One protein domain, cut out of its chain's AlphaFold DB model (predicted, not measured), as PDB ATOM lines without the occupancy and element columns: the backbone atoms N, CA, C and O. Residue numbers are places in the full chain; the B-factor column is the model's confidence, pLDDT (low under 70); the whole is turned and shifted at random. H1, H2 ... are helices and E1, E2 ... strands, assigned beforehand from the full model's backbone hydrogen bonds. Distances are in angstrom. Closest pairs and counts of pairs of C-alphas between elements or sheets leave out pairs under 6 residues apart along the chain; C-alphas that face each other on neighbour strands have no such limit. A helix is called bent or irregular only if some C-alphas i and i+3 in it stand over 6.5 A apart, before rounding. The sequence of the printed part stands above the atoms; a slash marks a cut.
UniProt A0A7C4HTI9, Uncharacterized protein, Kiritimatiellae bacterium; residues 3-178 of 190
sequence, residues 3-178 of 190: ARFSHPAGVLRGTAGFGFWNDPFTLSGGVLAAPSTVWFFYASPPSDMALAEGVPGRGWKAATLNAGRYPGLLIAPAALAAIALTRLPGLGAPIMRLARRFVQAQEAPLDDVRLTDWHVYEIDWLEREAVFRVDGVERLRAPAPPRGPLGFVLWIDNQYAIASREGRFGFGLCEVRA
ATOM      1  N   ALA A   3      26.100 -42.583  29.696       98.69
ATOM      2  CA  ALA A   3      25.968 -41.518  28.701       98.69
ATOM      3  C   ALA A   3      25.168 -41.942  27.465       98.69
ATOM      4  O   ALA A   3      24.996 -43.137  27.214       98.69
ATOM      5  N   ARG A   4      24.716 -40.943  26.701       98.69
ATOM      6  CA  ARG A   4      24.143 -41.079  25.353       98.69
ATOM      7  C   ARG A   4      24.405 -39.825  24.517       98.69
ATOM      8  O   ARG A   4      24.730 -38.764  25.048       98.69
ATOM      9  N   PHE A   5      24.177 -39.919  23.216       98.62
ATOM     10  CA  PHE A   5      24.321 -38.823  22.265       98.62
ATOM     11  C   PHE A   5      22.993 -38.510  21.576       98.62
ATOM     12  O   PHE A   5      22.138 -39.369  21.386       98.62
ATOM     13  N   SER A   6      22.855 -37.267  21.133       98.19
ATOM     14  CA  SER A   6      21.691 -36.783  20.377       98.19
ATOM     15  C   SER A   6      21.398 -37.527  19.069       98.19
ATOM     16  O   SER A   6      20.246 -37.576  18.647       98.19
ATOM     17  N   HIS A   7      22.423 -38.067  18.402       98.06
ATOM     18  CA  HIS A   7      22.316 -38.623  17.053       98.06
ATOM     19  C   HIS A   7      23.032 -39.974  16.944       98.06
ATOM     20  O   HIS A   7      24.050 -40.184  17.613       98.06
ATOM     21  N   PRO A   8      22.550 -40.883  16.076       97.56
ATOM     22  CA  PRO A   8      23.222 -42.150  15.826       97.56
ATOM     23  C   PRO A   8      24.543 -41.944  15.072       97.56
ATOM     24  O   PRO A   8      24.783 -40.908  14.436       97.56
ATOM     25  N   ALA A   9      25.390 -42.974  15.101       96.12
ATOM     26  CA  ALA A   9      26.620 -42.999  14.325       96.12
ATOM     27  C   ALA A   9      26.315 -42.801  12.829       96.12
ATOM     28  O   ALA A   9      25.430 -43.436  12.264       96.12
ATOM     29  N   GLY A  10      27.048 -41.887  12.192       94.12
ATOM     30  CA  GLY A  10      26.890 -41.531  10.780       94.12
ATOM     31  C   GLY A  10      26.028 -40.288  10.560       94.12
ATOM     32  O   GLY A  10      26.222 -39.598   9.559       94.12
ATOM     33  N   VAL A  11      25.148 -39.959  11.513       96.88
ATOM     34  CA  VAL A  11      24.389 -38.699  11.521       96.88
ATOM     35  C   VAL A  11      25.090 -37.653  12.386       96.88
ATOM     36  O   VAL A  11      25.200 -36.505  11.960       96.88
ATOM     37  N   LEU A  12      25.614 -38.054  13.552       97.75
ATOM     38  CA  LEU A  12      26.439 -37.185  14.389       97.75
ATOM     39  C   LEU A  12      27.647 -36.676  13.581       97.75
ATOM     40  O   LEU A  12      28.338 -37.459  12.930       97.75
ATOM     41  N   ARG A  13      27.884 -35.364  13.592       98.19
ATOM     42  CA  ARG A  13      28.947 -34.676  12.843       98.19
ATOM     43  C   ARG A  13      30.071 -34.249  13.778       98.19
ATOM     44  O   ARG A  13      29.791 -33.751  14.861       98.19
ATOM     45  N   GLY A  14      31.308 -34.369  13.302       97.62
ATOM     46  CA  GLY A  14      32.529 -34.054  14.042       97.62
ATOM     47  C   GLY A  14      33.108 -35.243  14.804       97.62
ATOM     48  O   GLY A  14      32.980 -36.389  14.344       97.62
ATOM     49  N   THR A  15      33.729 -34.964  15.951       97.88
ATOM     50  CA  THR A  15      34.179 -35.973  16.909       97.88
ATOM     51  C   THR A  15      33.433 -35.845  18.230       97.88
ATOM     52  O   THR A  15      32.909 -34.790  18.584       97.88
ATOM     53  N   ALA A  16      33.340 -36.950  18.956       98.31
ATOM     54  CA  ALA A  16      32.759 -36.957  20.287       98.31
ATOM     55  C   ALA A  16      33.326 -38.124  21.085       98.31
ATOM     56  O   ALA A  16      33.813 -39.096  20.506       98.31
ATOM     57  N   GLY A  17      33.239 -38.070  22.403       98.25
ATOM     58  CA  GLY A  17      33.710 -39.174  23.219       98.25
ATOM     59  C   GLY A  17      34.122 -38.752  24.608       98.25
ATOM     60  O   GLY A  17      33.761 -37.681  25.102       98.25
ATOM     61  N   PHE A  18      34.846 -39.656  25.254       98.62
ATOM     62  CA  PHE A  18      35.308 -39.485  26.620       98.62
ATOM     63  C   PHE A  18      36.378 -40.503  26.988       98.62
ATOM     64  O   PHE A  18      36.452 -41.599  26.433       98.62
ATOM     65  N   GLY A  19      37.175 -40.156  27.987       98.25
ATOM     66  CA  GLY A  19      38.227 -41.009  28.517       98.25
ATOM     67  C   GLY A  19      39.402 -40.164  28.950       98.25
ATOM     68  O   GLY A  19      39.220 -39.097  29.525       98.25
ATOM     69  N   PHE A  20      40.605 -40.635  28.661       97.69
ATOM     70  CA  PHE A  20      41.841 -40.021  29.104       97.69
ATOM     71  C   PHE A  20      42.726 -39.677  27.913       97.69
ATOM     72  O   PHE A  20      42.973 -40.524  27.053       97.69
ATOM     73  N   TRP A  21      43.212 -38.439  27.866       95.94
ATOM     74  CA  TRP A  21      44.055 -37.924  26.790       95.94
ATOM     75  C   TRP A  21      45.059 -36.901  27.324       95.94
ATOM     76  O   TRP A  21      44.800 -36.218  28.313       95.94
ATOM     77  N   ASN A  22      46.225 -36.799  26.688       93.75
ATOM     78  CA  ASN A  22      47.245 -35.814  27.043       93.75
ATOM     79  C   ASN A  22      47.174 -34.501  26.251       93.75
ATOM     80  O   ASN A  22      48.073 -33.689  26.432       93.75
ATOM     81  N   ASP A  23      46.179 -34.334  25.374       87.88
ATOM     82  CA  ASP A  23      45.984 -33.150  24.521       87.88
ATOM     83  C   ASP A  23      47.306 -32.571  23.971       87.88
ATOM     84  O   ASP A  23      47.757 -31.485  24.338       87.88
ATOM     85  N   PRO A  24      48.025 -33.338  23.134       85.06
ATOM     86  CA  PRO A  24      49.389 -33.022  22.742       85.06
ATOM     87  C   PRO A  24      49.448 -31.955  21.644       85.06
ATOM     88  O   PRO A  24      50.505 -31.797  21.032       85.06
ATOM     89  N   PHE A  25      48.341 -31.280  21.331       83.25
ATOM     90  CA  PHE A  25      48.256 -30.354  20.212       83.25
ATOM     91  C   PHE A  25      47.924 -28.942  20.687       83.25
ATOM     92  O   PHE A  25      47.122 -28.739  21.589       83.25
ATOM     93  N   THR A  26      48.535 -27.935  20.069       77.19
ATOM     94  CA  THR A  26      48.100 -26.548  20.274       77.19
ATOM     95  C   THR A  26      46.858 -26.259  19.435       77.19
ATOM     96  O   THR A  26      46.617 -26.901  18.412       77.19
ATOM     97  N   LEU A  27      46.133 -25.190  19.779       67.38
ATOM     98  CA  LEU A  27      45.043 -24.661  18.946       67.38
ATOM     99  C   LEU A  27      45.493 -24.309  17.514       67.38
ATOM    100  O   LEU A  27      44.690 -24.326  16.588       67.38
ATOM    101  N   SER A  28      46.780 -24.000  17.324       70.88
ATOM    102  CA  SER A  28      47.396 -23.730  16.019       70.88
ATOM    103  C   SER A  28      47.927 -24.981  15.300       70.88
ATOM    104  O   SER A  28      48.527 -24.855  14.234       70.88
ATOM    105  N   GLY A  29      47.728 -26.181  15.862       67.62
ATOM    106  CA  GLY A  29      48.157 -27.457  15.275       67.62
ATOM    107  C   GLY A  29      49.620 -27.840  15.537       67.62
ATOM    108  O   GLY A  29      50.148 -28.735  14.881       67.62
ATOM    109  N   GLY A  30      50.299 -27.172  16.472       73.12
ATOM    110  CA  GLY A  30      51.642 -27.537  16.924       73.12
ATOM    111  C   GLY A  30      51.632 -28.799  17.790       73.12
ATOM    112  O   GLY A  30      50.651 -29.067  18.471       73.12
ATOM    113  N   VAL A  31      52.726 -29.565  17.786       79.56
ATOM    114  CA  VAL A  31      52.861 -30.811  18.563       79.56
ATOM    115  C   VAL A  31      53.667 -30.551  19.837       79.56
ATOM    116  O   VAL A  31      54.859 -30.252  19.776       79.56
ATOM    117  N   LEU A  32      53.025 -30.686  20.994       81.00
ATOM    118  CA  LEU A  32      53.611 -30.495  22.325       81.00
ATOM    119  C   LEU A  32      54.228 -31.781  22.890       81.00
ATOM    120  O   LEU A  32      55.208 -31.726  23.637       81.00
ATOM    121  N   ALA A  33      53.683 -32.942  22.522       84.75
ATOM    122  CA  ALA A  33      54.122 -34.251  22.999       84.75
ATOM    123  C   ALA A  33      53.705 -35.374  22.035       84.75
ATOM    124  O   ALA A  33      52.959 -35.157  21.082       84.75
ATOM    125  N   ALA A  34      54.163 -36.599  22.294       86.69
ATOM    126  CA  ALA A  34      53.593 -37.779  21.646       86.69
ATOM    127  C   ALA A  34      52.128 -37.965  22.084       86.69
ATOM    128  O   ALA A  34      51.859 -37.875  23.283       86.69
ATOM    129  N   PRO A  35      51.181 -38.263  21.178       90.50
ATOM    130  CA  PRO A  35      49.805 -38.533  21.574       90.50
ATOM    131  C   PRO A  35      49.703 -39.791  22.437       90.50
ATOM    132  O   PRO A  35      50.383 -40.791  22.204       90.50
ATOM    133  N   SER A  36      48.853 -39.734  23.457       94.88
ATOM    134  CA  SER A  36      48.519 -40.878  24.299       94.88
ATOM    135  C   SER A  36      47.064 -40.813  24.745       94.88
ATOM    136  O   SER A  36      46.657 -39.811  25.328       94.88
ATOM    137  N   THR A  37      46.290 -41.865  24.481       96.81
ATOM    138  CA  THR A  37      44.858 -41.933  24.804       96.81
ATOM    139  C   THR A  37      44.440 -43.285  25.371       96.81
ATOM    140  O   THR A  37      45.001 -44.327  25.024       96.81
ATOM    141  N   VAL A  38      43.404 -43.253  26.209       98.06
ATOM    142  CA  VAL A  38      42.596 -44.400  26.646       98.06
ATOM    143  C   VAL A  38      41.144 -43.919  26.683       98.06
ATOM    144  O   VAL A  38      40.744 -43.237  27.624       98.06
ATOM    145  N   TRP A  39      40.362 -44.177  25.634       98.38
ATOM    146  CA  TRP A  39      39.068 -43.511  25.451       98.38
ATOM    147  C   TRP A  39      38.040 -44.319  24.657       98.38
ATOM    148  O   TRP A  39      38.367 -45.239  23.908       98.38
ATOM    149  N   PHE A  40      36.779 -43.936  24.807       98.69
ATOM    150  CA  PHE A  40      35.764 -44.197  23.801       98.69
ATOM    151  C   PHE A  40      35.690 -42.985  22.875       98.69
ATOM    152  O   PHE A  40      35.575 -41.848  23.336       98.69
ATOM    153  N   PHE A  41      35.797 -43.223  21.572       98.31
ATOM    154  CA  PHE A  41      35.996 -42.178  20.578       98.31
ATOM    155  C   PHE A  41      35.080 -42.387  19.375       98.31
ATOM    156  O   PHE A  41      35.052 -43.459  18.769       98.31
ATOM    157  N   TYR A  42      34.345 -41.338  19.017       98.44
ATOM    158  CA  TYR A  42      33.540 -41.241  17.813       98.44
ATOM    159  C   TYR A  42      34.189 -40.264  16.843       98.44
ATOM    160  O   TYR A  42      34.559 -39.155  17.229       98.44
ATOM    161  N   ALA A  43      34.224 -40.627  15.563       98.06
ATOM    162  CA  ALA A  43      34.424 -39.653  14.499       98.06
ATOM    163  C   ALA A  43      33.546 -39.933  13.281       98.06
ATOM    164  O   ALA A  43      33.431 -41.068  12.814       98.06
ATOM    165  N   SER A  44      32.955 -38.876  12.739       97.81
ATOM    166  CA  SER A  44      32.162 -38.908  11.507       97.81
ATOM    167  C   SER A  44      33.025 -38.704  10.251       97.81
ATOM    168  O   SER A  44      34.130 -38.169  10.339       97.81
ATOM    169  N   PRO A  45      32.554 -39.069   9.041       96.50
ATOM    170  CA  PRO A  45      33.188 -38.614   7.807       96.50
ATOM    171  C   PRO A  45      33.280 -37.072   7.741       96.50
ATOM    172  O   PRO A  45      32.275 -36.395   7.987       96.50
ATOM    173  N   PRO A  46      34.435 -36.506   7.338       96.50
ATOM    174  CA  PRO A  46      35.498 -37.151   6.562       96.50
ATOM    175  C   PRO A  46      36.662 -37.732   7.385       96.50
ATOM    176  O   PRO A  46      37.687 -38.062   6.791       96.50
ATOM    177  N   SER A  47      36.541 -37.882   8.710       97.31
ATOM    178  CA  SER A  47      37.624 -38.444   9.524       97.31
ATOM    179  C   SER A  47      38.099 -39.810   9.034       97.31
ATOM    180  O   SER A  47      37.316 -40.634   8.541       97.31
ATOM    181  N   ASP A  48      39.404 -40.028   9.180       96.31
ATOM    182  CA  ASP A  48      40.087 -41.269   8.820       96.31
ATOM    183  C   ASP A  48      41.412 -41.393   9.592       96.31
ATOM    184  O   ASP A  48      42.492 -41.139   9.066       96.31
ATOM    185  N   MET A  49      41.319 -41.735  10.876       94.25
ATOM    186  CA  MET A  49      42.441 -42.051  11.764       94.25
ATOM    187  C   MET A  49      42.603 -43.571  11.895       94.25
ATOM    188  O   MET A  49      42.307 -44.161  12.934       94.25
ATOM    189  N   ALA A  50      43.011 -44.224  10.807       92.19
ATOM    190  CA  ALA A  50      43.163 -45.678  10.726       92.19
ATOM    191  C   ALA A  50      44.513 -46.134  11.316       92.19
ATOM    192  O   ALA A  50      45.432 -46.538  10.591       92.19
ATOM    193  N   LEU A  51      44.645 -45.990  12.638       89.62
ATOM    194  CA  LEU A  51      45.889 -46.204  13.384       89.62
ATOM    195  C   LEU A  51      46.055 -47.644  13.884       89.62
ATOM    196  O   LEU A  51      47.183 -48.130  13.925       89.62
ATOM    197  N   ALA A  52      44.961 -48.336  14.203       92.19
ATOM    198  CA  ALA A  52      44.976 -49.768  14.482       92.19
ATOM    199  C   ALA A  52      44.827 -50.593  13.195       92.19
ATOM    200  O   ALA A  52      44.250 -50.158  12.193       92.19
ATOM    201  N   GLU A  53      45.378 -51.804  13.199       86.25
ATOM    202  CA  GLU A  53      45.267 -52.710  12.063       86.25
ATOM    203  C   GLU A  53      43.857 -53.304  11.964       86.25
ATOM    204  O   GLU A  53      43.292 -53.759  12.949       86.25
ATOM    205  N   GLY A  54      43.281 -53.290  10.759       88.19
ATOM    206  CA  GLY A  54      41.967 -53.894  10.494       88.19
ATOM    207  C   GLY A  54      40.764 -53.060  10.948       88.19
ATOM    208  O   GLY A  54      39.638 -53.437  10.642       88.19
ATOM    209  N   VAL A  55      40.985 -51.913  11.596       92.50
ATOM    210  CA  VAL A  55      39.917 -51.052  12.119       92.50
ATOM    211  C   VAL A  55      39.707 -49.830  11.214       92.50
ATOM    212  O   VAL A  55      40.686 -49.210  10.777       92.50
ATOM    213  N   PRO A  56      38.453 -49.454  10.896       92.69
ATOM    214  CA  PRO A  56      38.163 -48.212  10.186       92.69
ATOM    215  C   PRO A  56      38.653 -46.969  10.945       92.69
ATOM    216  O   PRO A  56      38.535 -46.865  12.163       92.69
ATOM    217  N   GLY A  57      39.134 -45.953  10.223       93.88
ATOM    218  CA  GLY A  57      39.615 -44.702  10.824       93.88
ATOM    219  C   GLY A  57      38.531 -43.775  11.398       93.88
ATOM    220  O   GLY A  57      38.811 -42.621  11.714       93.88
ATOM    221  N   ARG A  58      37.288 -44.243  11.498       96.88
ATOM    222  CA  ARG A  58      36.099 -43.481  11.901       96.88
ATOM    223  C   ARG A  58      35.040 -44.419  12.474       96.88
ATOM    224  O   ARG A  58      35.206 -45.631  12.413       96.88
ATOM    225  N   GLY A  59      33.935 -43.853  12.945       97.75
ATOM    226  CA  GLY A  59      32.878 -44.577  13.645       97.75
ATOM    227  C   GLY A  59      33.061 -44.507  15.156       97.75
ATOM    228  O   GLY A  59      33.920 -43.770  15.644       97.75
ATOM    229  N   TRP A  60      32.215 -45.239  15.879       98.25
ATOM    230  CA  TRP A  60      32.291 -45.360  17.332       98.25
ATOM    231  C   TRP A  60      33.212 -46.513  17.710       98.25
ATOM    232  O   TRP A  60      33.074 -47.611  17.169       98.25
ATOM    233  N   LYS A  61      34.166 -46.271  18.610       98.31
ATOM    234  CA  LYS A  61      35.156 -47.276  19.000       98.31
ATOM    235  C   LYS A  61      35.634 -47.115  20.435       98.31
ATOM    236  O   LYS A  61      35.722 -46.002  20.950       98.31
ATOM    237  N   ALA A  62      36.011 -48.233  21.046       98.44
ATOM    238  CA  ALA A  62      36.946 -48.241  22.165       98.44
ATOM    239  C   ALA A  62      38.367 -48.168  21.597       98.44
ATOM    240  O   ALA A  62      38.665 -48.855  20.617       98.44
ATOM    241  N   ALA A  63      39.233 -47.332  22.165       97.75
ATOM    242  CA  ALA A  63      40.559 -47.108  21.609       97.75
ATOM    243  C   ALA A  63      41.607 -46.768  22.674       97.75
ATOM    244  O   ALA A  63      41.376 -45.981  23.592       97.75
ATOM    245  N   THR A  64      42.808 -47.304  22.487       97.19
ATOM    246  CA  THR A  64      44.024 -46.820  23.135       97.19
ATOM    247  C   THR A  64      45.034 -46.412  22.088       97.19
ATOM    248  O   THR A  64      45.167 -47.063  21.052       97.19
ATOM    249  N   LEU A  65      45.813 -45.391  22.401       95.06
ATOM    250  CA  LEU A  65      46.968 -44.989  21.623       95.06
ATOM    251  C   LEU A  65      48.109 -44.724  22.593       95.06
ATOM    252  O   LEU A  65      47.957 -43.914  23.497       95.06
ATOM    253  N   ASN A  66      49.253 -45.376  22.409       94.31
ATOM    254  CA  ASN A  66      50.458 -45.093  23.182       94.31
ATOM    255  C   ASN A  66      51.635 -44.852  22.231       94.31
ATOM    256  O   ASN A  66      52.164 -45.789  21.635       94.31
ATOM    257  N   ALA A  67      52.025 -43.586  22.065       90.50
ATOM    258  CA  ALA A  67      53.186 -43.187  21.266       90.50
ATOM    259  C   ALA A  67      54.448 -42.941  22.123       90.50
ATOM    260  O   ALA A  67      55.421 -42.353  21.648       90.50
ATOM    261  N   GLY A  68      54.444 -43.374  23.388       87.06
ATOM    262  CA  GLY A  68      55.531 -43.141  24.336       87.06
ATOM    263  C   GLY A  68      55.517 -41.740  24.956       87.06
ATOM    264  O   GLY A  68      54.582 -40.962  24.790       87.06
ATOM    265  N   ARG A  69      56.569 -41.415  25.716       83.56
ATOM    266  CA  ARG A  69      56.705 -40.139  26.444       83.56
ATOM    267  C   ARG A  69      57.870 -39.313  25.908       83.56
ATOM    268  O   ARG A  69      58.830 -39.046  26.628       83.56
ATOM    269  N   TYR A  70      57.806 -38.940  24.639       83.06
ATOM    270  CA  TYR A  70      58.836 -38.090  24.049       83.06
ATOM    271  C   TYR A  70      58.384 -36.619  24.042       83.06
ATOM    272  O   TYR A  70      57.228 -36.341  23.700       83.06
ATOM    273  N   PRO A  71      59.273 -35.671  24.396       81.19
ATOM    274  CA  PRO A  71      59.000 -34.241  24.275       81.19
ATOM    275  C   PRO A  71      58.651 -33.837  22.838       81.19
ATOM    276  O   PRO A  71      59.247 -34.346  21.884       81.19
ATOM    277  N   GLY A  72      57.753 -32.860  22.683       78.94
ATOM    278  CA  GLY A  72      57.341 -32.343  21.374       78.94
ATOM    279  C   GLY A  72      58.507 -31.871  20.511       78.94
ATOM    280  O   GLY A  72      58.512 -32.141  19.319       78.94
ATOM    281  N   LEU A  73      59.556 -31.284  21.101       83.69
ATOM    282  CA  LEU A  73      60.749 -30.854  20.358       83.69
ATOM    283  C   LEU A  73      61.458 -32.007  19.619       83.69
ATOM    284  O   LEU A  73      62.047 -31.777  18.568       83.69
ATOM    285  N   LEU A  74      61.386 -33.239  20.138       83.56
ATOM    286  CA  LEU A  74      61.968 -34.413  19.479       83.56
ATOM    287  C   LEU A  74      61.036 -34.992  18.411       83.56
ATOM    288  O   LEU A  74      61.498 -35.400  17.348       83.56
ATOM    289  N   ILE A  75      59.726 -35.033  18.677       83.69
ATOM    290  CA  ILE A  75      58.762 -35.641  17.749       83.69
ATOM    291  C   ILE A  75      58.383 -34.694  16.617       83.69
ATOM    292  O   ILE A  75      58.250 -35.145  15.484       83.69
ATOM    293  N   ALA A  76      58.180 -33.406  16.889       84.56
ATOM    294  CA  ALA A  76      57.602 -32.471  15.930       84.56
ATOM    295  C   ALA A  76      58.395 -32.397  14.611       84.56
ATOM    296  O   ALA A  76      57.759 -32.503  13.560       84.56
ATOM    297  N   PRO A  77      59.746 -32.321  14.605       87.38
ATOM    298  CA  PRO A  77      60.510 -32.347  13.358       87.38
ATOM    299  C   PRO A  77      60.349 -33.669  12.598       87.38
ATOM    300  O   PRO A  77      60.170 -33.662  11.380       87.38
ATOM    301  N   ALA A  78      60.361 -34.802  13.306       85.94
ATOM    302  CA  ALA A  78      60.201 -36.124  12.704       85.94
ATOM    303  C   ALA A  78      58.791 -36.323  12.125       85.94
ATOM    304  O   ALA A  78      58.647 -36.823  11.010       85.94
ATOM    305  N   ALA A  79      57.756 -35.887  12.844       85.62
ATOM    306  CA  ALA A  79      56.372 -35.920  12.389       85.62
ATOM    307  C   ALA A  79      56.174 -35.019  11.164       85.62
ATOM    308  O   ALA A  79      55.582 -35.453  10.177       85.62
ATOM    309  N   LEU A  80      56.726 -33.801  11.182       87.81
ATOM    310  CA  LEU A  80      56.660 -32.881  10.049       87.81
ATOM    311  C   LEU A  80      57.365 -33.457   8.816       87.81
ATOM    312  O   LEU A  80      56.799 -33.434   7.724       87.81
ATOM    313  N   ALA A  81      58.564 -34.018   8.989       90.31
ATOM    314  CA  ALA A  81      59.296 -34.676   7.912       90.31
ATOM    315  C   ALA A  81      58.520 -35.881   7.358       90.31
ATOM    316  O   ALA A  81      58.383 -36.013   6.144       90.31
ATOM    317  N   ALA A  82      57.947 -36.721   8.225       88.25
ATOM    318  CA  ALA A  82      57.127 -37.856   7.815       88.25
ATOM    319  C   ALA A  82      55.903 -37.409   6.997       88.25
ATOM    320  O   ALA A  82      55.674 -37.949   5.918       88.25
ATOM    321  N   ILE A  83      55.171 -36.388   7.456       88.88
ATOM    322  CA  ILE A  83      54.012 -35.814   6.748       88.88
ATOM    323  C   ILE A  83      54.428 -35.192   5.407       88.88
ATOM    324  O   ILE A  83      53.710 -35.311   4.417       88.88
ATOM    325  N   ALA A  84      55.578 -34.520   5.344       91.12
ATOM    326  CA  ALA A  84      56.081 -33.967   4.089       91.12
ATOM    327  C   ALA A  84      56.424 -35.084   3.092       91.12
ATOM    328  O   ALA A  84      56.048 -35.008   1.923       91.12
ATOM    329  N   LEU A  85      57.075 -36.150   3.562       92.25
ATOM    330  CA  LEU A  85      57.446 -37.299   2.740       92.25
ATOM    331  C   LEU A  85      56.232 -38.087   2.236       92.25
ATOM    332  O   LEU A  85      56.303 -38.632   1.137       92.25
ATOM    333  N   THR A  86      55.103 -38.122   2.959       91.25
ATOM    334  CA  THR A  86      53.896 -38.797   2.444       91.25
ATOM    335  C   THR A  86      53.285 -38.112   1.223       91.25
ATOM    336  O   THR A  86      52.486 -38.734   0.524       91.25
ATOM    337  N   ARG A  87      53.683 -36.867   0.918       91.00
ATOM    338  CA  ARG A  87      53.292 -36.165  -0.316       91.00
ATOM    339  C   ARG A  87      54.031 -36.677  -1.551       91.00
ATOM    340  O   ARG A  87      53.598 -36.396  -2.666       91.00
ATOM    341  N   LEU A  88      55.133 -37.411  -1.376       92.06
ATOM    342  CA  LEU A  88      55.857 -38.024  -2.484       92.06
ATOM    343  C   LEU A  88      55.160 -39.325  -2.924       92.06
ATOM    344  O   LEU A  88      54.793 -40.144  -2.069       92.06
ATOM    345  N   PRO A  89      54.995 -39.558  -4.242       90.31
ATOM    346  CA  PRO A  89      54.361 -40.769  -4.754       90.31
ATOM    347  C   PRO A  89      55.012 -42.045  -4.202       90.31
ATOM    348  O   PRO A  89      56.228 -42.198  -4.222       90.31
ATOM    349  N   GLY A  90      54.190 -42.970  -3.699       92.75
ATOM    350  CA  GLY A  90      54.642 -44.274  -3.199       92.75
ATOM    351  C   GLY A  90      55.198 -44.295  -1.768       92.75
ATOM    352  O   GLY A  90      55.346 -45.380  -1.213       92.75
ATOM    353  N   LEU A  91      55.444 -43.143  -1.129       93.44
ATOM    354  CA  LEU A  91      56.017 -43.106   0.227       93.44
ATOM    355  C   LEU A  91      54.980 -43.097   1.356       93.44
ATOM    356  O   LEU A  91      55.293 -43.514   2.472       93.44
ATOM    357  N   GLY A  92      53.741 -42.685   1.081       92.94
ATOM    358  CA  GLY A  92      52.703 -42.540   2.107       92.94
ATOM    359  C   GLY A  92      52.408 -43.826   2.890       92.94
ATOM    360  O   GLY A  92      52.575 -43.864   4.110       92.94
ATOM    361  N   ALA A  93      52.035 -44.913   2.209       92.75
ATOM    362  CA  ALA A  93      51.707 -46.174   2.877       92.75
ATOM    363  C   ALA A  93      52.888 -46.814   3.649       92.75
ATOM    364  O   ALA A  93      52.664 -47.284   4.772       92.75
ATOM    365  N   PRO A  94      54.134 -46.840   3.127       94.19
ATOM    366  CA  PRO A  94      55.305 -47.271   3.892       94.19
ATOM    367  C   PRO A  94      55.534 -46.466   5.176       94.19
ATOM    368  O   PRO A  94      55.714 -47.063   6.239       94.19
ATOM    369  N   ILE A  95      55.463 -45.133   5.103       92.81
ATOM    370  CA  ILE A  95      55.640 -44.251   6.266       92.81
ATOM    371  C   ILE A  95      54.562 -44.524   7.310       92.81
ATOM    372  O   ILE A  95      54.874 -44.726   8.482       92.81
ATOM    373  N   MET A  96      53.301 -44.623   6.891       92.12
ATOM    374  CA  MET A  96      52.200 -44.906   7.811       92.12
ATOM    375  C   MET A  96      52.290 -46.298   8.430       92.12
ATOM    376  O   MET A  96      51.931 -46.483   9.590       92.12
ATOM    377  N   ARG A  97      52.796 -47.290   7.692       91.38
ATOM    378  CA  ARG A  97      53.068 -48.624   8.242       91.38
ATOM    379  C   ARG A  97      54.122 -48.566   9.341       91.38
ATOM    380  O   ARG A  97      53.956 -49.239  10.352       91.38
ATOM    381  N   LEU A  98      55.177 -47.778   9.151       90.75
ATOM    382  CA  LEU A  98      56.203 -47.578  10.167       90.75
ATOM    383  C   LEU A  98      55.648 -46.814  11.376       90.75
ATOM    384  O   LEU A  98      55.816 -47.268  12.503       90.75
ATOM    385  N   ALA A  99      54.918 -45.719  11.153       88.19
ATOM    386  CA  ALA A  99      54.299 -44.929  12.216       88.19
ATOM    387  C   ALA A  99      53.373 -45.777  13.104       88.19
ATOM    388  O   ALA A  99      53.499 -45.746  14.325       88.19
ATOM    389  N   ARG A 100      52.515 -46.621  12.510       89.31
ATOM    390  CA  ARG A 100      51.641 -47.549  13.254       89.31
ATOM    391  C   ARG A 100      52.383 -48.637  14.035       89.31
ATOM    392  O   ARG A 100      51.793 -49.239  14.916       89.31
ATOM    393  N   ARG A 101      53.648 -48.930  13.719       85.75
ATOM    394  CA  ARG A 101      54.466 -49.850  14.533       85.75
ATOM    395  C   ARG A 101      55.014 -49.170  15.783       85.75
ATOM    396  O   ARG A 101      55.196 -49.832  16.796       85.75
ATOM    397  N   PHE A 102      55.290 -47.870  15.698       84.81
ATOM    398  CA  PHE A 102      55.748 -47.074  16.836       84.81
ATOM    399  C   PHE A 102      54.603 -46.674  17.760       84.81
ATOM    400  O   PHE A 102      54.778 -46.613  18.974       84.81
ATOM    401  N   VAL A 103      53.435 -46.407  17.183       85.50
ATOM    402  CA  VAL A 103      52.228 -46.087  17.931       85.50
ATOM    403  C   VAL A 103      51.536 -47.393  18.302       85.50
ATOM    404  O   VAL A 103      50.975 -48.062  17.442       85.50
ATOM    405  N   GLN A 104      51.555 -47.760  19.583       89.38
ATOM    406  CA  GLN A 104      50.871 -48.952  20.091       89.38
ATOM    407  C   GLN A 104      49.360 -48.682  20.180       89.38
ATOM    408  O   GLN A 104      48.804 -48.494  21.261       89.38
ATOM    409  N   ALA A 105      48.707 -48.571  19.021       94.62
ATOM    410  CA  ALA A 105      47.271 -48.361  18.921       94.62
ATOM    411  C   ALA A 105      46.522 -49.695  19.009       94.62
ATOM    412  O   ALA A 105      46.904 -50.675  18.370       94.62
ATOM    413  N   GLN A 106      45.442 -49.717  19.784       96.50
ATOM    414  CA  GLN A 106      44.499 -50.830  19.877       96.50
ATOM    415  C   GLN A 106      43.104 -50.240  19.781       96.50
ATOM    416  O   GLN A 106      42.799 -49.279  20.482       96.50
ATOM    417  N   GLU A 107      42.268 -50.775  18.904       97.50
ATOM    418  CA  GLU A 107      40.922 -50.255  18.692       97.50
ATOM    419  C   GLU A 107      39.945 -51.411  18.490       97.50
ATOM    420  O   GLU A 107      40.296 -52.429  17.895       97.50
ATOM    421  N   ALA A 108      38.714 -51.235  18.962       98.00
ATOM    422  CA  ALA A 108      37.596 -52.126  18.682       98.00
ATOM    423  C   ALA A 108      36.392 -51.288  18.221       98.00
ATOM    424  O   ALA A 108      35.944 -50.423  18.987       98.00
ATOM    425  N   PRO A 109      35.871 -51.506  16.994       97.94
ATOM    426  CA  PRO A 109      34.600 -50.930  16.566       97.94
ATOM    427  C   PRO A 109      33.471 -51.314  17.518       97.94
ATOM    428  O   PRO A 109      33.431 -52.428  18.038       97.94
ATOM    429  N   LEU A 110      32.539 -50.392  17.711       98.00
ATOM    430  CA  LEU A 110      31.346 -50.571  18.533       98.00
ATOM    431  C   LEU A 110      30.092 -50.416  17.666       98.00
ATOM    432  O   LEU A 110      29.175 -49.674  18.013       98.00
ATOM    433  N   ASP A 111      30.083 -51.080  16.508       95.81
ATOM    434  CA  ASP A 111      29.035 -50.940  15.488       95.81
ATOM    435  C   ASP A 111      27.653 -51.407  15.982       95.81
ATOM    436  O   ASP A 111      26.625 -50.942  15.492       95.81
ATOM    437  N   ASP A 112      27.618 -52.300  16.977       96.75
ATOM    438  CA  ASP A 112      26.402 -52.793  17.628       96.75
ATOM    439  C   ASP A 112      25.903 -51.889  18.773       96.75
ATOM    440  O   ASP A 112      24.786 -52.074  19.260       96.75
ATOM    441  N   VAL A 113      26.692 -50.895  19.198       98.25
ATOM    442  CA  VAL A 113      26.351 -49.977  20.297       98.25
ATOM    443  C   VAL A 113      25.700 -48.716  19.734       98.25
ATOM    444  O   VAL A 113      26.345 -47.879  19.096       98.25
ATOM    445  N   ARG A 114      24.404 -48.538  19.995       98.12
ATOM    446  CA  ARG A 114      23.639 -47.392  19.494       98.12
ATOM    447  C   ARG A 114      23.901 -46.154  20.343       98.12
ATOM    448  O   ARG A 114      23.402 -46.038  21.450       98.12
ATOM    449  N   LEU A 115      24.597 -45.165  19.777       98.31
ATOM    450  CA  LEU A 115      24.934 -43.909  20.468       98.31
ATOM    451  C   LEU A 115      23.735 -43.177  21.104       98.31
ATOM    452  O   LEU A 115      23.925 -42.445  22.069       98.31
ATOM    453  N   THR A 116      22.522 -43.334  20.569       98.50
ATOM    454  CA  THR A 116      21.311 -42.668  21.081       98.50
ATOM    455  C   THR A 116      20.723 -43.316  22.330       98.50
ATOM    456  O   THR A 116      19.936 -42.679  23.037       98.50
ATOM    457  N   ASP A 117      21.083 -44.570  22.594       98.62
ATOM    458  CA  ASP A 117      20.618 -45.309  23.756       98.62
ATOM    459  C   ASP A 117      21.515 -44.987  24.958       98.62
ATOM    460  O   ASP A 117      22.684 -44.622  24.827       98.62
ATOM    461  N   TRP A 118      20.953 -45.102  26.160       98.75
ATOM    462  CA  TRP A 118      21.742 -44.981  27.378       98.75
ATOM    463  C   TRP A 118      22.594 -46.226  27.575       98.75
ATOM    464  O   TRP A 118      22.049 -47.311  27.761       98.75
ATOM    465  N   HIS A 119      23.905 -46.031  27.644       98.81
ATOM    466  CA  HIS A 119      24.867 -47.101  27.876       98.81
ATOM    467  C   HIS A 119      25.753 -46.802  29.081       98.81
ATOM    468  O   HIS A 119      26.042 -45.640  29.397       98.81
ATOM    469  N   VAL A 120      26.203 -47.861  29.748       98.81
ATOM    470  CA  VAL A 120      27.225 -47.792  30.793       98.81
ATOM    471  C   VAL A 120      28.577 -48.118  30.175       98.81
ATOM    472  O   VAL A 120      28.816 -49.231  29.725       98.81
ATOM    473  N   TYR A 121      29.471 -47.139  30.176       98.81
ATOM    474  CA  TYR A 121      30.834 -47.245  29.675       98.81
ATOM    475  C   TYR A 121      31.827 -47.327  30.824       98.81
ATOM    476  O   TYR A 121      31.798 -46.500  31.742       98.81
ATOM    477  N   GLU A 122      32.747 -48.278  30.749       98.75
ATOM    478  CA  GLU A 122      33.755 -48.506  31.780       98.75
ATOM    479  C   GLU A 122      35.136 -48.634  31.145       98.75
ATOM    480  O   GLU A 122      35.290 -49.224  30.073       98.75
ATOM    481  N   ILE A 123      36.129 -48.060  31.820       98.56
ATOM    482  CA  ILE A 123      37.541 -48.166  31.470       98.56
ATOM    483  C   ILE A 123      38.278 -48.546  32.750       98.56
ATOM    484  O   ILE A 123      38.404 -47.719  33.651       98.56
ATOM    485  N   ASP A 124      38.795 -49.769  32.803       97.88
ATOM    486  CA  ASP A 124      39.791 -50.156  33.799       97.88
ATOM    487  C   ASP A 124      41.169 -49.887  33.202       97.88
ATOM    488  O   ASP A 124      41.651 -50.647  32.361       97.88
ATOM    489  N   TRP A 125      41.798 -48.783  33.602       96.38
ATOM    490  CA  TRP A 125      43.148 -48.437  33.167       96.38
ATOM    491  C   TRP A 125      44.165 -48.912  34.208       96.38
ATOM    492  O   TRP A 125      44.360 -48.287  35.248       96.38
ATOM    493  N   LEU A 126      44.792 -50.056  33.927       94.00
ATOM    494  CA  LEU A 126      45.754 -50.722  34.802       94.00
ATOM    495  C   LEU A 126      47.191 -50.507  34.299       94.00
ATOM    496  O   LEU A 126      47.436 -50.035  33.189       94.00
ATOM    497  N   GLU A 127      48.179 -50.918  35.098       91.44
ATOM    498  CA  GLU A 127      49.606 -50.738  34.777       91.44
ATOM    499  C   GLU A 127      50.047 -51.453  33.479       91.44
ATOM    500  O   GLU A 127      50.974 -51.019  32.780       91.44
ATOM    501  N   ARG A 128      49.401 -52.582  33.161       94.12
ATOM    502  CA  ARG A 128      49.787 -53.475  32.055       94.12
ATOM    503  C   ARG A 128      48.769 -53.548  30.926       94.12
ATOM    504  O   ARG A 128      49.148 -53.903  29.811       94.12
ATOM    505  N   GLU A 129      47.519 -53.213  31.202       96.94
ATOM    506  CA  GLU A 129      46.418 -53.324  30.253       96.94
ATOM    507  C   GLU A 129      45.355 -52.258  30.512       96.94
ATOM    508  O   GLU A 129      45.236 -51.746  31.623       96.94
ATOM    509  N   ALA A 130      44.587 -51.930  29.478       98.06
ATOM    510  CA  ALA A 130      43.345 -51.187  29.616       98.06
ATOM    511  C   ALA A 130      42.180 -52.055  29.135       98.06
ATOM    512  O   ALA A 130      42.229 -52.594  28.026       98.06
ATOM    513  N   VAL A 131      41.142 -52.184  29.960       98.62
ATOM    514  CA  VAL A 131      39.947 -52.975  29.646       98.62
ATOM    515  C   VAL A 131      38.752 -52.047  29.487       98.62
ATOM    516  O   VAL A 131      38.435 -51.272  30.385       98.62
ATOM    517  N   PHE A 132      38.081 -52.142  28.345       98.81
ATOM    518  CA  PHE A 132      36.903 -51.354  28.007       98.81
ATOM    519  C   PHE A 132      35.666 -52.234  28.073       98.81
ATOM    520  O   PHE A 132      35.639 -53.307  27.461       98.81
ATOM    521  N   ARG A 133      34.622 -51.756  28.749       98.88
ATOM    522  CA  ARG A 133      33.309 -52.409  28.760       98.88
ATOM    523  C   ARG A 133      32.199 -51.458  28.359       98.88
ATOM    524  O   ARG A 133      32.260 -50.262  28.639       98.88
ATOM    525  N   VAL A 134      31.188 -52.021  27.706       98.81
ATOM    526  CA  VAL A 134      29.907 -51.367  27.435       98.81
ATOM    527  C   VAL A 134      28.815 -52.288  27.951       98.81
ATOM    528  O   VAL A 134      28.756 -53.445  27.540       98.81
ATOM    529  N   ASP A 135      27.999 -51.788  28.873       98.62
ATOM    530  CA  ASP A 135      26.938 -52.532  29.560       98.62
ATOM    531  C   ASP A 135      27.448 -53.838  30.192       98.62
ATOM    532  O   ASP A 135      26.838 -54.900  30.080       98.62
ATOM    533  N   GLY A 136      28.626 -53.769  30.823       98.25
ATOM    534  CA  GLY A 136      29.293 -54.907  31.458       98.25
ATOM    535  C   GLY A 136      29.962 -55.895  30.493       98.25
ATOM    536  O   GLY A 136      30.685 -56.784  30.943       98.25
ATOM    537  N   VAL A 137      29.791 -55.740  29.176       98.56
ATOM    538  CA  VAL A 137      30.420 -56.601  28.163       98.56
ATOM    539  C   VAL A 137      31.781 -56.038  27.772       98.56
ATOM    540  O   VAL A 137      31.881 -54.887  27.349       98.56
ATOM    541  N   GLU A 138      32.833 -56.852  27.879       98.69
ATOM    542  CA  GLU A 138      34.178 -56.493  27.416       98.69
ATOM    543  C   GLU A 138      34.199 -56.278  25.899       98.69
ATOM    544  O   GLU A 138      33.765 -57.133  25.129       98.69
ATOM    545  N   ARG A 139      34.701 -55.115  25.475       98.25
ATOM    546  CA  ARG A 139      34.789 -54.709  24.063       98.25
ATOM    547  C   ARG A 139      36.220 -54.628  23.554       98.25
ATOM    548  O   ARG A 139      36.466 -54.890  22.382       98.25
ATOM    549  N   LEU A 140      37.157 -54.260  24.423       98.44
ATOM    550  CA  LEU A 140      38.576 -54.178  24.097       98.44
ATOM    551  C   LEU A 140      39.405 -54.464  25.345       98.44
ATOM    552  O   LEU A 140      39.163 -53.881  26.400       98.44
ATOM    553  N   ARG A 141      40.433 -55.294  25.184       98.19
ATOM    554  CA  ARG A 141      41.525 -55.466  26.142       98.19
ATOM    555  C   ARG A 141      42.830 -55.101  25.453       98.19
ATOM    556  O   ARG A 141      43.353 -55.866  24.647       98.19
ATOM    557  N   ALA A 142      43.319 -53.902  25.733       96.56
ATOM    558  CA  ALA A 142      44.496 -53.344  25.090       96.56
ATOM    559  C   ALA A 142      45.747 -53.582  25.952       96.56
ATOM    560  O   ALA A 142      45.801 -53.078  27.080       96.56
ATOM    561  N   PRO A 143      46.769 -54.309  25.462       95.00
ATOM    562  CA  PRO A 143      48.039 -54.419  26.169       95.00
ATOM    563  C   PRO A 143      48.818 -53.098  26.113       95.00
ATOM    564  O   PRO A 143      48.720 -52.346  25.146       95.00
ATOM    565  N   ALA A 144      49.654 -52.855  27.126       91.06
ATOM    566  CA  ALA A 144      50.586 -51.722  27.186       91.06
ATOM    567  C   ALA A 144      49.936 -50.333  26.964       91.06
ATOM    568  O   ALA A 144      50.416 -49.551  26.130       91.06
ATOM    569  N   PRO A 145      48.880 -49.978  27.727       93.88
ATOM    570  CA  PRO A 145      48.297 -48.646  27.652       93.88
ATOM    571  C   PRO A 145      49.338 -47.583  28.040       93.88
ATOM    572  O   PRO A 145      50.364 -47.901  28.662       93.88
ATOM    573  N   PRO A 146      49.092 -46.301  27.715       93.88
ATOM    574  CA  PRO A 146      49.906 -45.210  28.229       93.88
ATOM    575  C   PRO A 146      50.097 -45.334  29.741       93.88
ATOM    576  O   PRO A 146      49.171 -45.679  30.465       93.88
ATOM    577  N   ARG A 147      51.306 -45.049  30.229       86.69
ATOM    578  CA  ARG A 147      51.617 -45.091  31.672       86.69
ATOM    579  C   ARG A 147      51.673 -43.709  32.318       86.69
ATOM    580  O   ARG A 147      51.989 -43.604  33.495       86.69
ATOM    581  N   GLY A 148      51.599 -42.643  31.519       83.38
ATOM    582  CA  GLY A 148      51.746 -41.252  31.973       83.38
ATOM    583  C   GLY A 148      50.449 -40.667  32.497       83.38
ATOM    584  O   GLY A 148      49.399 -41.216  32.186       83.38
ATOM    585  N   PRO A 149      50.513 -39.562  33.262       87.62
ATOM    586  CA  PRO A 149      49.307 -38.840  33.628       87.62
ATOM    587  C   PRO A 149      48.601 -38.386  32.349       87.62
ATOM    588  O   PRO A 149      49.215 -37.788  31.466       87.62
ATOM    589  N   LEU A 150      47.316 -38.702  32.265       94.50
ATOM    590  CA  LEU A 150      46.415 -38.249  31.219       94.50
ATOM    591  C   LEU A 150      45.290 -37.455  31.889       94.50
ATOM    592  O   LEU A 150      44.887 -37.776  33.008       94.50
ATOM    593  N   GLY A 151      44.789 -36.422  31.218       95.25
ATOM    594  CA  GLY A 151      43.625 -35.676  31.681       95.25
ATOM    595  C   GLY A 151      42.345 -36.405  31.297       95.25
ATOM    596  O   GLY A 151      42.251 -36.936  30.190       95.25
ATOM    597  N   PHE A 152      41.357 -36.430  32.195       97.06
ATOM    598  CA  PHE A 152      40.018 -36.854  31.803       97.06
ATOM    599  C   PHE A 152      39.416 -35.820  30.845       97.06
ATOM    600  O   PHE A 152      39.426 -34.623  31.133       97.06
ATOM    601  N   VAL A 153      38.879 -36.292  29.728       97.31
ATOM    602  CA  VAL A 153      38.196 -35.486  28.716       97.31
ATOM    603  C   VAL A 153      36.814 -36.066  28.442       97.31
ATOM    604  O   VAL A 153      36.614 -37.281  28.463       97.31
ATOM    605  N   LEU A 154      35.864 -35.181  28.169       97.81
ATOM    606  CA  LEU A 154      34.491 -35.474  27.770       97.81
ATOM    607  C   LEU A 154      34.099 -34.387  26.778       97.81
ATOM    608  O   LEU A 154      34.145 -33.208  27.132       97.81
ATOM    609  N   TRP A 155      33.766 -34.753  25.543       97.75
ATOM    610  CA  TRP A 155      33.573 -33.746  24.506       97.75
ATOM    611  C   TRP A 155      32.593 -34.164  23.413       97.75
ATOM    612  O   TRP A 155      32.302 -35.340  23.181       97.75
ATOM    613  N   ILE A 156      32.120 -33.134  22.723       97.88
ATOM    614  CA  ILE A 156      31.454 -33.175  21.430       97.88
ATOM    615  C   ILE A 156      31.897 -31.920  20.679       97.88
ATOM    616  O   ILE A 156      31.842 -30.817  21.222       97.88
ATOM    617  N   ASP A 157      32.360 -32.081  19.449       96.19
ATOM    618  CA  ASP A 157      32.799 -30.976  18.605       96.19
ATOM    619  C   ASP A 157      32.387 -31.194  17.149       96.19
ATOM    620  O   ASP A 157      31.719 -32.164  16.795       96.19
ATOM    621  N   ASN A 158      32.774 -30.256  16.291       96.75
ATOM    622  CA  ASN A 158      32.606 -30.352  14.852       96.75
ATOM    623  C   ASN A 158      33.942 -30.547  14.125       96.75
ATOM    624  O   ASN A 158      34.055 -30.144  12.975       96.75
ATOM    625  N   GLN A 159      34.964 -31.124  14.748       95.38
ATOM    626  CA  GLN A 159      36.278 -31.279  14.126       95.38
ATOM    627  C   GLN A 159      36.386 -32.597  13.350       95.38
ATOM    628  O   GLN A 159      35.633 -33.543  13.564       95.38
ATOM    629  N   TYR A 160      37.327 -32.672  12.412       95.81
ATOM    630  CA  TYR A 160      37.764 -33.937  11.829       95.81
ATOM    631  C   TYR A 160      39.285 -33.969  11.708       95.81
ATOM    632  O   TYR A 160      39.921 -32.942  11.475       95.81
ATOM    633  N   ALA A 161      39.853 -35.173  11.778       94.25
ATOM    634  CA  ALA A 161      41.243 -35.441  11.443       94.25
ATOM    635  C   ALA A 161      41.369 -36.641  10.490       94.25
ATOM    636  O   ALA A 161      40.586 -37.593  10.534       94.25
ATOM    637  N   ILE A 162      42.375 -36.584   9.624       94.56
ATOM    638  CA  ILE A 162      42.768 -37.617   8.670       94.56
ATOM    639  C   ILE A 162      44.236 -37.941   8.952       94.56
ATOM    640  O   ILE A 162      45.094 -37.063   8.907       94.56
ATOM    641  N   ALA A 163      44.501 -39.213   9.218       92.31
ATOM    642  CA  ALA A 163      45.805 -39.857   9.285       92.31
ATOM    643  C   ALA A 163      45.643 -41.244   8.639       92.31
ATOM    644  O   ALA A 163      45.664 -42.286   9.299       92.31
ATOM    645  N   SER A 164      45.362 -41.225   7.334       93.00
ATOM    646  CA  SER A 164      44.936 -42.408   6.573       93.00
ATOM    647  C   SER A 164      46.058 -43.431   6.411       93.00
ATOM    648  O   SER A 164      47.244 -43.103   6.496       93.00
ATOM    649  N   ARG A 165      45.709 -44.675   6.065       91.88
ATOM    650  CA  ARG A 165      46.714 -45.724   5.817       91.88
ATOM    651  C   ARG A 165      47.591 -45.425   4.604       91.88
ATOM    652  O   ARG A 165      48.725 -45.900   4.577       91.88
ATOM    653  N   GLU A 166      47.101 -44.623   3.660       91.94
ATOM    654  CA  GLU A 166      47.812 -44.216   2.446       91.94
ATOM    655  C   GLU A 166      48.714 -42.989   2.655       91.94
ATOM    656  O   GLU A 166      49.416 -42.594   1.729       91.94
ATOM    657  N   GLY A 167      48.728 -42.385   3.849       91.19
ATOM    658  CA  GLY A 167      49.571 -41.224   4.158       91.19
ATOM    659  C   GLY A 167      48.952 -39.870   3.819       91.19
ATOM    660  O   GLY A 167      49.653 -38.858   3.838       91.19
ATOM    661  N   ARG A 168      47.641 -39.810   3.547       91.94
ATOM    662  CA  ARG A 168      46.904 -38.537   3.580       91.94
ATOM    663  C   ARG A 168      46.820 -38.042   5.019       91.94
ATOM    664  O   ARG A 168      46.436 -38.813   5.903       91.94
ATOM    665  N   PHE A 169      47.107 -36.757   5.196       91.06
ATOM    666  CA  PHE A 169      46.918 -36.022   6.437       91.06
ATOM    667  C   PHE A 169      46.021 -34.816   6.201       91.06
ATOM    668  O   PHE A 169      46.101 -34.174   5.155       91.06
ATOM    669  N   GLY A 170      45.181 -34.501   7.176       89.38
ATOM    670  CA  GLY A 170      44.304 -33.343   7.106       89.38
ATOM    671  C   GLY A 170      43.549 -33.139   8.405       89.38
ATOM    672  O   GLY A 170      43.367 -34.072   9.179       89.38
ATOM    673  N   PHE A 171      43.105 -31.917   8.630       91.56
ATOM    674  CA  PHE A 171      42.240 -31.555   9.741       91.56
ATOM    675  C   PHE A 171      41.310 -30.437   9.285       91.56
ATOM    676  O   PHE A 171      41.585 -29.763   8.290       91.56
ATOM    677  N   GLY A 172      40.202 -30.253   9.986       93.56
ATOM    678  CA  GLY A 172      39.269 -29.187   9.666       93.56
ATOM    679  C   GLY A 172      37.980 -29.300  10.453       93.56
ATOM    680  O   GLY A 172      37.913 -29.994  11.468       93.56
ATOM    681  N   LEU A 173      36.960 -28.605   9.960       95.62
ATOM    682  CA  LEU A 173      35.642 -28.549  10.572       95.62
ATOM    683  C   LEU A 173      34.601 -29.229   9.679       95.62
ATOM    684  O   LEU A 173      34.618 -29.107   8.455       95.62
ATOM    685  N   CYS A 174      33.676 -29.931  10.314       96.56
ATOM    686  CA  CYS A 174      32.448 -30.437   9.741       96.56
ATOM    687  C   CYS A 174      31.358 -29.365   9.838       96.56
ATOM    688  O   CYS A 174      31.200 -28.704  10.866       96.56
ATOM    689  N   GLU A 175      30.547 -29.251   8.789       96.50
ATOM    690  CA  GLU A 175      29.296 -28.497   8.856       96.50
ATOM    691  C   GLU A 175      28.327 -29.188   9.834       96.50
ATOM    692  O   GLU A 175      28.094 -30.400   9.737       96.50
ATOM    693  N   VAL A 176      27.764 -28.412  10.763       96.62
ATOM    694  CA  VAL A 176      26.743 -28.849  11.723       96.62
ATOM    695  C   VAL A 176      25.473 -28.051  11.458       96.62
ATOM    696  O   VAL A 176      25.452 -26.837  11.639       96.62
ATOM    697  N   ARG A 177      24.420 -28.733  10.997       93.56
ATOM    698  CA  ARG A 177      23.150 -28.102  10.585       93.56
ATOM    699  C   ARG A 177      22.060 -28.128  11.651       93.56
ATOM    700  O   ARG A 177      21.065 -27.426  11.521       93.56
ATOM    701  N   ALA A 178      22.232 -28.948  12.679       94.25
ATOM    702  CA  ALA A 178      21.297 -29.094  13.785       94.25
ATOM    703  C   ALA A 178      22.074 -29.171  15.098       94.25
ATOM    704  O   ALA A 178      23.227 -29.604  15.111       94.25
TER     705      ALA A 178
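Overview. This is residues 3 to 178 of the 190 residues of an uncharacterized protein of Kiritimatiellae bacterium (UniProt A0A7C4HTI9). Two sheets lie face to face as a sandwich: a twisted sheet of five strands, in which E3 and E4 bend sharply, has the three-strand sheet E6, E7 and E8 over one face. Toward its other face lie residues 44 to 58 and the hairpin of E10 and E11, and H1 and H2 lie beyond at one end of the domain. The printed part has 176 residues, with two named helices and eleven named strands in the order E1 E2 E3 E4 H1 H2 E5 E6 E7 E8 E9 E10 E11; the class is mixed, helices and strands. The sheets, E5 - E4 - E3 - E2 - E9, E6 - E7 - E8 and E10 - E11, are antiparallel. The whole is compact, with a radius of gyration of the C-alphas of 15.9 A, and spans 45 by 42 by 29 A.

Arrangement. E1, residues 3 to 5, pairs with no named strand; its closest C-alpha to E6, residues 119 to 125, is that of Ala 3, 5.8 A from that of His 119. E2, residues 15 to 21, E3, residues 36 to 43, and E4, residues 59 to 66, form a meander, each strand the antiparallel neighbour of the one before; N 18 and O 40 at 3.0 A and N 39 and O 63 at 2.9 A are within hydrogen-bond range. E3 bends by 86 degrees at residue 39 and E4 by 67 degrees at residue 62. H1, residues 72 to 85, and H2, residues 92 to 102, are close but not clearly touching, with the closest C-alphas, those of Ala 82 and Ile 95, 6.7 A apart, and run opposite ways at a shallow tilt of 27 degrees. H1 is irregular, but only just: C-alphas 74 and 77 are 6.6 A apart. Every O i to N i+4 pair of H2 is within hydrogen-bond range, and 8 of 10 in H1. The edge strands of the sheet E5 - E4 - E3 - E2 - E9 are E5, residues 106 to 109, with N 64 and O 106 at 2.8 A across its pair with E4, and E9, residues 151 to 156, with N 19 and O 153 at 3.0 A across its pair with E2. E6, E7, residues 129 to 134, and E8, residues 137 to 143, form a second meander, with N 124 and O 131 at 2.9 A and N 132 and O 140 at 2.8 A. Between the sandwich's sheets, 68 pairs of C-alphas are within 10 A. E10, residues 159 to 163, and E11, residues 169 to 173, form a hairpin, with N 162 and O 170 at 2.7 A; residues 48 to 49 pair parallel with residues 162 to 163 of E10.

Along the chain. E1 begins at C-alpha 3, (25.968, -41.518, 28.701). From first to last C-alpha E4 measures 20.0 A, H1 19.3 A, E6 19.1 A and H2 15.7 A. E11 ends at C-alpha 173, (35.642, -28.549, 10.572).

Size, cuts and confidence. The two C-alphas farthest apart, those of Leu 88 and Gly 136, are 46.3 A apart. The printed part has no cut; the links E2 to E3 and E3 to E4 are long. The mean pLDDT of the printed part is 93.1, and residues 27 and 29 are under 70.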